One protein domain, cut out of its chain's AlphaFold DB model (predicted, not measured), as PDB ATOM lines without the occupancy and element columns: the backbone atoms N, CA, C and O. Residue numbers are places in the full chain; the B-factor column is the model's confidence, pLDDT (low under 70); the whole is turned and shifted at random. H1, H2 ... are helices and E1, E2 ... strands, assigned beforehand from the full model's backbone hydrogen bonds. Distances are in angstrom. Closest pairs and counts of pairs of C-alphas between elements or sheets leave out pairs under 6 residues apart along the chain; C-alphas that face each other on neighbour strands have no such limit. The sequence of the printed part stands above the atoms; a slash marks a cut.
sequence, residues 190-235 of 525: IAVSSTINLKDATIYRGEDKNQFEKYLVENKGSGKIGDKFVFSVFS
ATOM      1  N   ILE A 190     230.891 258.535 234.288       97.75
ATOM      2  CA  ILE A 190     230.507 259.803 234.931       97.75
ATOM      3  C   ILE A 190     231.278 259.977 236.230       97.75
ATOM      4  O   ILE A 190     231.244 259.114 237.105       97.75
ATOM      5  N   ALA A 191     231.940 261.116 236.382       98.06
ATOM      6  CA  ALA A 191     232.591 261.515 237.617       98.06
ATOM      7  C   ALA A 191     231.720 262.492 238.408       98.06
ATOM      8  O   ALA A 191     231.140 263.422 237.848       98.06
ATOM      9  N   VAL A 192     231.690 262.308 239.729       98.12
ATOM     10  CA  VAL A 192     231.164 263.287 240.685       98.12
ATOM     11  C   VAL A 192     232.293 263.703 241.623       98.12
ATOM     12  O   VAL A 192     232.886 262.855 242.294       98.12
ATOM     13  N   SER A 193     232.598 264.999 241.684       97.31
ATOM     14  CA  SER A 193     233.733 265.522 242.456       97.31
ATOM     15  C   SER A 193     233.433 266.873 243.094       97.31
ATOM     16  O   SER A 193     232.662 267.665 242.562       97.31
ATOM     17  N   SER A 194     234.064 267.162 244.229       96.88
ATOM     18  CA  SER A 194     234.036 268.504 244.833       96.88
ATOM     19  C   SER A 194     235.032 269.467 244.174       96.88
ATOM     20  O   SER A 194     234.950 270.674 244.381       96.88
ATOM     21  N   THR A 195     235.986 268.948 243.399       95.44
ATOM     22  CA  THR A 195     237.005 269.725 242.682       95.44
ATOM     23  C   THR A 195     236.951 269.395 241.191       95.44
ATOM     24  O   THR A 195     236.255 268.473 240.765       95.44
ATOM     25  N   ILE A 196     237.699 270.140 240.383       93.69
ATOM     26  CA  ILE A 196     237.861 269.838 238.954       93.69
ATOM     27  C   ILE A 196     238.913 268.745 238.692       93.69
ATOM     28  O   ILE A 196     239.066 268.317 237.551       93.69
ATOM     29  N   ASN A 197     239.646 268.289 239.716       94.69
ATOM     30  CA  ASN A 197     240.647 267.236 239.563       94.69
ATOM     31  C   ASN A 197     239.958 265.875 239.483       94.69
ATOM     32  O   ASN A 197     239.162 265.513 240.355       94.69
ATOM     33  N   LEU A 198     240.318 265.081 238.476       95.12
ATOM     34  CA  LEU A 198     239.762 263.740 238.295       95.12
ATOM     35  C   LEU A 198     240.165 262.796 239.438       95.12
ATOM     36  O   LEU A 198     239.392 261.923 239.819       95.12
ATOM     37  N   LYS A 199     241.350 262.999 240.025       93.06
ATOM     38  CA  LYS A 199     241.868 262.200 241.146       93.06
ATOM     39  C   LYS A 199     240.993 262.271 242.405       93.06
ATOM     40  O   LYS A 199     240.952 261.307 243.164       93.06
ATOM     41  N   ASP A 200     240.290 263.384 242.605       94.69
ATOM     42  CA  ASP A 200     239.402 263.592 243.756       94.69
ATOM     43  C   ASP A 200     237.979 263.054 243.499       94.69
ATOM     44  O   ASP A 200     237.118 263.096 244.382       94.69
ATOM     45  N   ALA A 201     237.706 262.577 242.280       96.81
ATOM     46  CA  ALA A 201     236.373 262.210 241.841       96.81
ATOM     47  C   ALA A 201     235.996 260.771 242.205       96.81
ATOM     48  O   ALA A 201     236.806 259.845 242.168       96.81
ATOM     49  N   THR A 202     234.705 260.559 242.459       97.81
ATOM     50  CA  THR A 202     234.106 259.220 242.428       97.81
ATOM     51  C   THR A 202     233.589 258.948 241.020       97.81
ATOM     52  O   THR A 202     232.775 259.719 240.514       97.81
ATOM     53  N   ILE A 203     234.069 257.872 240.389       97.12
ATOM     54  CA  ILE A 203     233.714 257.504 239.011       97.12
ATOM     55  C   ILE A 203     232.660 256.392 239.023       97.12
ATOM     56  O   ILE A 203     232.896 255.320 239.580       97.12
ATOM     57  N   TYR A 204     231.534 256.646 238.364       97.06
ATOM     58  CA  TYR A 204     230.404 255.739 238.185       97.06
ATOM     59  C   TYR A 204     230.394 255.171 236.765       97.06
ATOM     60  O   TYR A 204     230.617 255.903 235.797       97.06
ATOM     61  N   ARG A 205     230.131 253.865 236.650       94.38
ATOM     62  CA  ARG A 205     230.240 253.084 235.407       94.38
ATOM     63  C   ARG A 205     229.005 252.220 235.194       94.38
ATOM     64  O   ARG A 205     228.282 251.945 236.147       94.38
ATOM     65  N   GLY A 206     228.795 251.755 233.964       89.62
ATOM     66  CA  GLY A 206     227.674 250.867 233.641       89.62
ATOM     67  C   GLY A 206     226.334 251.481 234.051       89.62
ATOM     68  O   GLY A 206     226.118 252.673 233.854       89.62
ATOM     69  N   GLU A 207     225.453 250.688 234.654       93.06
ATOM     70  CA  GLU A 207     224.129 251.156 235.088       93.06
ATOM     71  C   GLU A 207     224.187 252.159 236.252       93.06
ATOM     72  O   GLU A 207     223.318 253.029 236.353       93.06
ATOM     73  N   ASP A 208     225.236 252.118 237.086       95.44
ATOM     74  CA  ASP A 208     225.375 253.007 238.250       95.44
ATOM     75  C   ASP A 208     225.488 254.483 237.853       95.44
ATOM     76  O   ASP A 208     225.171 255.375 238.650       95.44
ATOM     77  N   LYS A 209     225.929 254.759 236.617       94.75
ATOM     78  CA  LYS A 209     226.063 256.122 236.092       94.75
ATOM     79  C   LYS A 209     224.712 256.738 235.698       94.75
ATOM     80  O   LYS A 209     224.576 257.958 235.749       94.75
ATOM     81  N   ASN A 210     223.689 255.930 235.394       96.00
ATOM     82  CA  ASN A 210     222.405 256.390 234.837       96.00
ATOM     83  C   ASN A 210     221.706 257.435 235.722       96.00
ATOM     84  O   ASN A 210     221.086 258.378 235.234       96.00
ATOM     85  N   GLN A 211     221.846 257.317 237.046       96.25
ATOM     86  CA  GLN A 211     221.278 258.277 238.001       96.25
ATOM     87  C   GLN A 211     221.868 259.696 237.873       96.25
ATOM     88  O   GLN A 211     221.241 260.670 238.312       96.25
ATOM     89  N   PHE A 212     223.060 259.813 237.279       97.44
ATOM     90  CA  PHE A 212     223.807 261.057 237.131       97.44
ATOM     91  C   PHE A 212     223.695 261.688 235.737       97.44
ATOM     92  O   PHE A 212     223.966 262.881 235.607       97.44
ATOM     93  N   GLU A 213     223.232 260.952 234.719       95.75
ATOM     94  CA  GLU A 213     223.168 261.438 233.330       95.75
ATOM     95  C   GLU A 213     222.367 262.731 233.168       95.75
ATOM     96  O   GLU A 213     222.756 263.613 232.405       95.75
ATOM     97  N   LYS A 214     221.282 262.887 233.934       96.62
ATOM     98  CA  LYS A 214     220.431 264.089 233.911       96.62
ATOM     99  C   LYS A 214     221.139 265.372 234.362       96.62
ATOM    100  O   LYS A 214     220.611 266.459 234.152       96.62
ATOM    101  N   TYR A 215     222.288 265.260 235.031       97.44
ATOM    102  CA  TYR A 215     223.063 266.415 235.476       97.44
ATOM    103  C   TYR A 215     224.166 266.798 234.490       97.44
ATOM    104  O   TYR A 215     224.710 267.886 234.632       97.44
ATOM    105  N   LEU A 216     224.493 265.965 233.500       94.94
ATOM    106  CA  LEU A 216     225.559 266.259 232.542       94.94
ATOM    107  C   LEU A 216     225.200 267.444 231.642       94.94
ATOM    108  O   LEU A 216     224.077 267.537 231.146       94.94
ATOM    109  N   VAL A 217     226.171 268.321 231.380       92.25
ATOM    110  CA  VAL A 217     225.984 269.508 230.524       92.25
ATOM    111  C   VAL A 217     225.615 269.119 229.089       92.25
ATOM    112  O   VAL A 217     224.727 269.732 228.500       92.25
ATOM    113  N   GLU A 218     226.215 268.056 228.552       87.12
ATOM    114  CA  GLU A 218     225.874 267.495 227.233       87.12
ATOM    115  C   GLU A 218     224.414 267.015 227.137       87.12
ATOM    116  O   GLU A 218     223.796 267.124 226.080       87.12
ATOM    117  N   ASN A 219     223.816 266.625 228.267       91.31
ATOM    118  CA  ASN A 219     222.401 266.265 228.388       91.31
ATOM    119  C   ASN A 219     221.519 267.443 228.848       91.31
ATOM    120  O   ASN A 219     220.412 267.236 229.347       91.31
ATOM    121  N   LYS A 220     221.996 268.687 228.688       92.88
ATOM    122  CA  LYS A 220     221.328 269.931 229.128       92.88
ATOM    123  C   LYS A 220     221.120 270.035 230.649       92.88
ATOM    124  O   LYS A 220     220.283 270.812 231.110       92.88
ATOM    125  N   GLY A 221     221.874 269.264 231.427       94.19
ATOM    126  CA  GLY A 221     221.942 269.366 232.879       94.19
ATOM    127  C   GLY A 221     222.804 270.541 233.351       94.19
ATOM    128  O   GLY A 221     223.443 271.242 232.569       94.19
ATOM    129  N   SER A 222     222.833 270.761 234.666       95.62
ATOM    130  CA  SER A 222     223.565 271.868 235.302       95.62
ATOM    131  C   SER A 222     225.080 271.647 235.427       95.62
ATOM    132  O   SER A 222     225.791 272.552 235.863       95.62
ATOM    133  N   GLY A 223     225.569 270.438 235.149       95.75
ATOM    134  CA  GLY A 223     226.926 269.993 235.471       95.75
ATOM    135  C   GLY A 223     227.182 269.842 236.972       95.75
ATOM    136  O   GLY A 223     228.342 269.765 237.381       95.75
ATOM    137  N   LYS A 224     226.137 269.871 237.821       96.25
ATOM    138  CA  LYS A 224     226.280 269.920 239.285       96.25
ATOM    139  C   LYS A 224     225.176 269.212 240.066       96.25
ATOM    140  O   LYS A 224     224.005 269.251 239.689       96.25
ATOM    141  N   ILE A 225     225.549 268.678 241.231       96.19
ATOM    142  CA  ILE A 225     224.639 268.186 242.277       96.19
ATOM    143  C   ILE A 225     225.049 268.823 243.603       96.19
ATOM    144  O   ILE A 225     226.088 268.481 244.173       96.19
ATOM    145  N   GLY A 226     224.237 269.761 244.091       94.19
ATOM    146  CA  GLY A 226     224.660 270.644 245.180       94.19
ATOM    147  C   GLY A 226     225.946 271.378 244.787       94.19
ATOM    148  O   GLY A 226     226.024 271.941 243.696       94.19
ATOM    149  N   ASP A 227     226.967 271.295 245.639       94.06
ATOM    150  CA  ASP A 227     228.276 271.920 245.407       94.06
ATOM    151  C   ASP A 227     229.264 271.036 244.624       94.06
ATOM    152  O   ASP A 227     230.401 271.441 244.388       94.06
ATOM    153  N   LYS A 228     228.861 269.826 244.216       97.44
ATOM    154  CA  LYS A 228     229.725 268.892 243.481       97.44
ATOM    155  C   LYS A 228     229.547 269.039 241.975       97.44
ATOM    156  O   LYS A 228     228.420 269.144 241.494       97.44
ATOM    157  N   PHE A 229     230.650 268.978 241.241       98.00
ATOM    158  CA  PHE A 229     230.684 268.853 239.789       98.00
ATOM    159  C   PHE A 229     230.271 267.449 239.352       98.00
ATOM    160  O   PHE A 229     230.606 266.466 240.014       98.00
ATOM    161  N   VAL A 230     229.576 267.376 238.219       98.00
ATOM    162  CA  VAL A 230     229.245 266.145 237.500       98.00
ATOM    163  C   VAL A 230     229.713 266.300 236.061       98.00
ATOM    164  O   VAL A 230     229.307 267.248 235.387       98.00
ATOM    165  N   PHE A 231     230.572 265.396 235.602       97.69
ATOM    166  CA  PHE A 231     231.217 265.501 234.295       97.69
ATOM    167  C   PHE A 231     231.510 264.135 233.675       97.69
ATOM    168  O   PHE A 231     231.666 263.138 234.385       97.69
ATOM    169  N   SER A 232     231.595 264.104 232.347       96.62
ATOM    170  CA  SER A 232     231.873 262.885 231.583       96.62
ATOM    171  C   SER A 232     233.370 262.574 231.604       96.62
ATOM    172  O   SER A 232     234.209 263.474 231.527       96.62
ATOM    173  N   VAL A 233     233.725 261.296 231.715       96.81
ATOM    174  CA  VAL A 233     235.111 260.815 231.734       96.81
ATOM    175  C   VAL A 233     235.329 259.855 230.575       96.81
ATOM    176  O   VAL A 233     234.713 258.789 230.506       96.81
ATOM    177  N   PHE A 234     236.232 260.224 229.673       94.00
ATOM    178  CA  PHE A 234     236.604 259.399 228.530       94.00
ATOM    179  C   PHE A 234     237.735 258.433 228.888       94.00
ATOM    180  O   PHE A 234     238.723 258.790 229.541       94.00
ATOM    181  N   SER A 235     237.584 257.195 228.425       90.31
ATOM    182  CA  SER A 235     238.471 256.070 228.715       90.31
ATOM    183  C   SER A 235     238.748 255.266 227.447       90.31
ATOM    184  O   SER A 235     237.966 255.290 226.501       90.31
TER     185      SER A 235
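This is residues 190 to 235 of the 525 residues of an uncharacterized protein of Proteobacteria bacterium (UniProt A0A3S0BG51). This small, rounded domain has little regular structure: a small sheet, E1 between E2 and E3, with a short helix, H1, at its side and a long loop, residues 210 to 227, leading from H1 to E3. The 46 printed residues hold E1, E2, H1 and E3 in that order, an antiparallel sheet E2 E1 E3, mixed class, 18 residues in named elements. It is compact, radius of gyration of the C-alphas 9.6 A, spanning 22 by 21 by 16 A.

E1, residues 190 to 193, is antiparallel to E3, residues 228 to 234, at 144 degrees; N 191 and O 231 are 2.9 A apart. E1 and E2, residues 202 to 204, form a hairpin at 161 degrees; N 204 and O 190 are 2.8 A apart. H1, residues 206 to 209, only grazes the sheet; it is too short for an O i to N i+4 pair, and its one O i to N i+3 pair is within range. E2, H1 and E3 form a split strand-helix-strand unit, E1 between its strands, with a right-handed crossover.

E1 begins at C-alpha 190 (230.507, 259.803, 234.931). E3, 19.0 A long, ends at C-alpha 234 (236.604, 259.399, 228.530).

The printed part has no cut. The link H1 to E3 is long. No printed residue is under 70 in pLDDT.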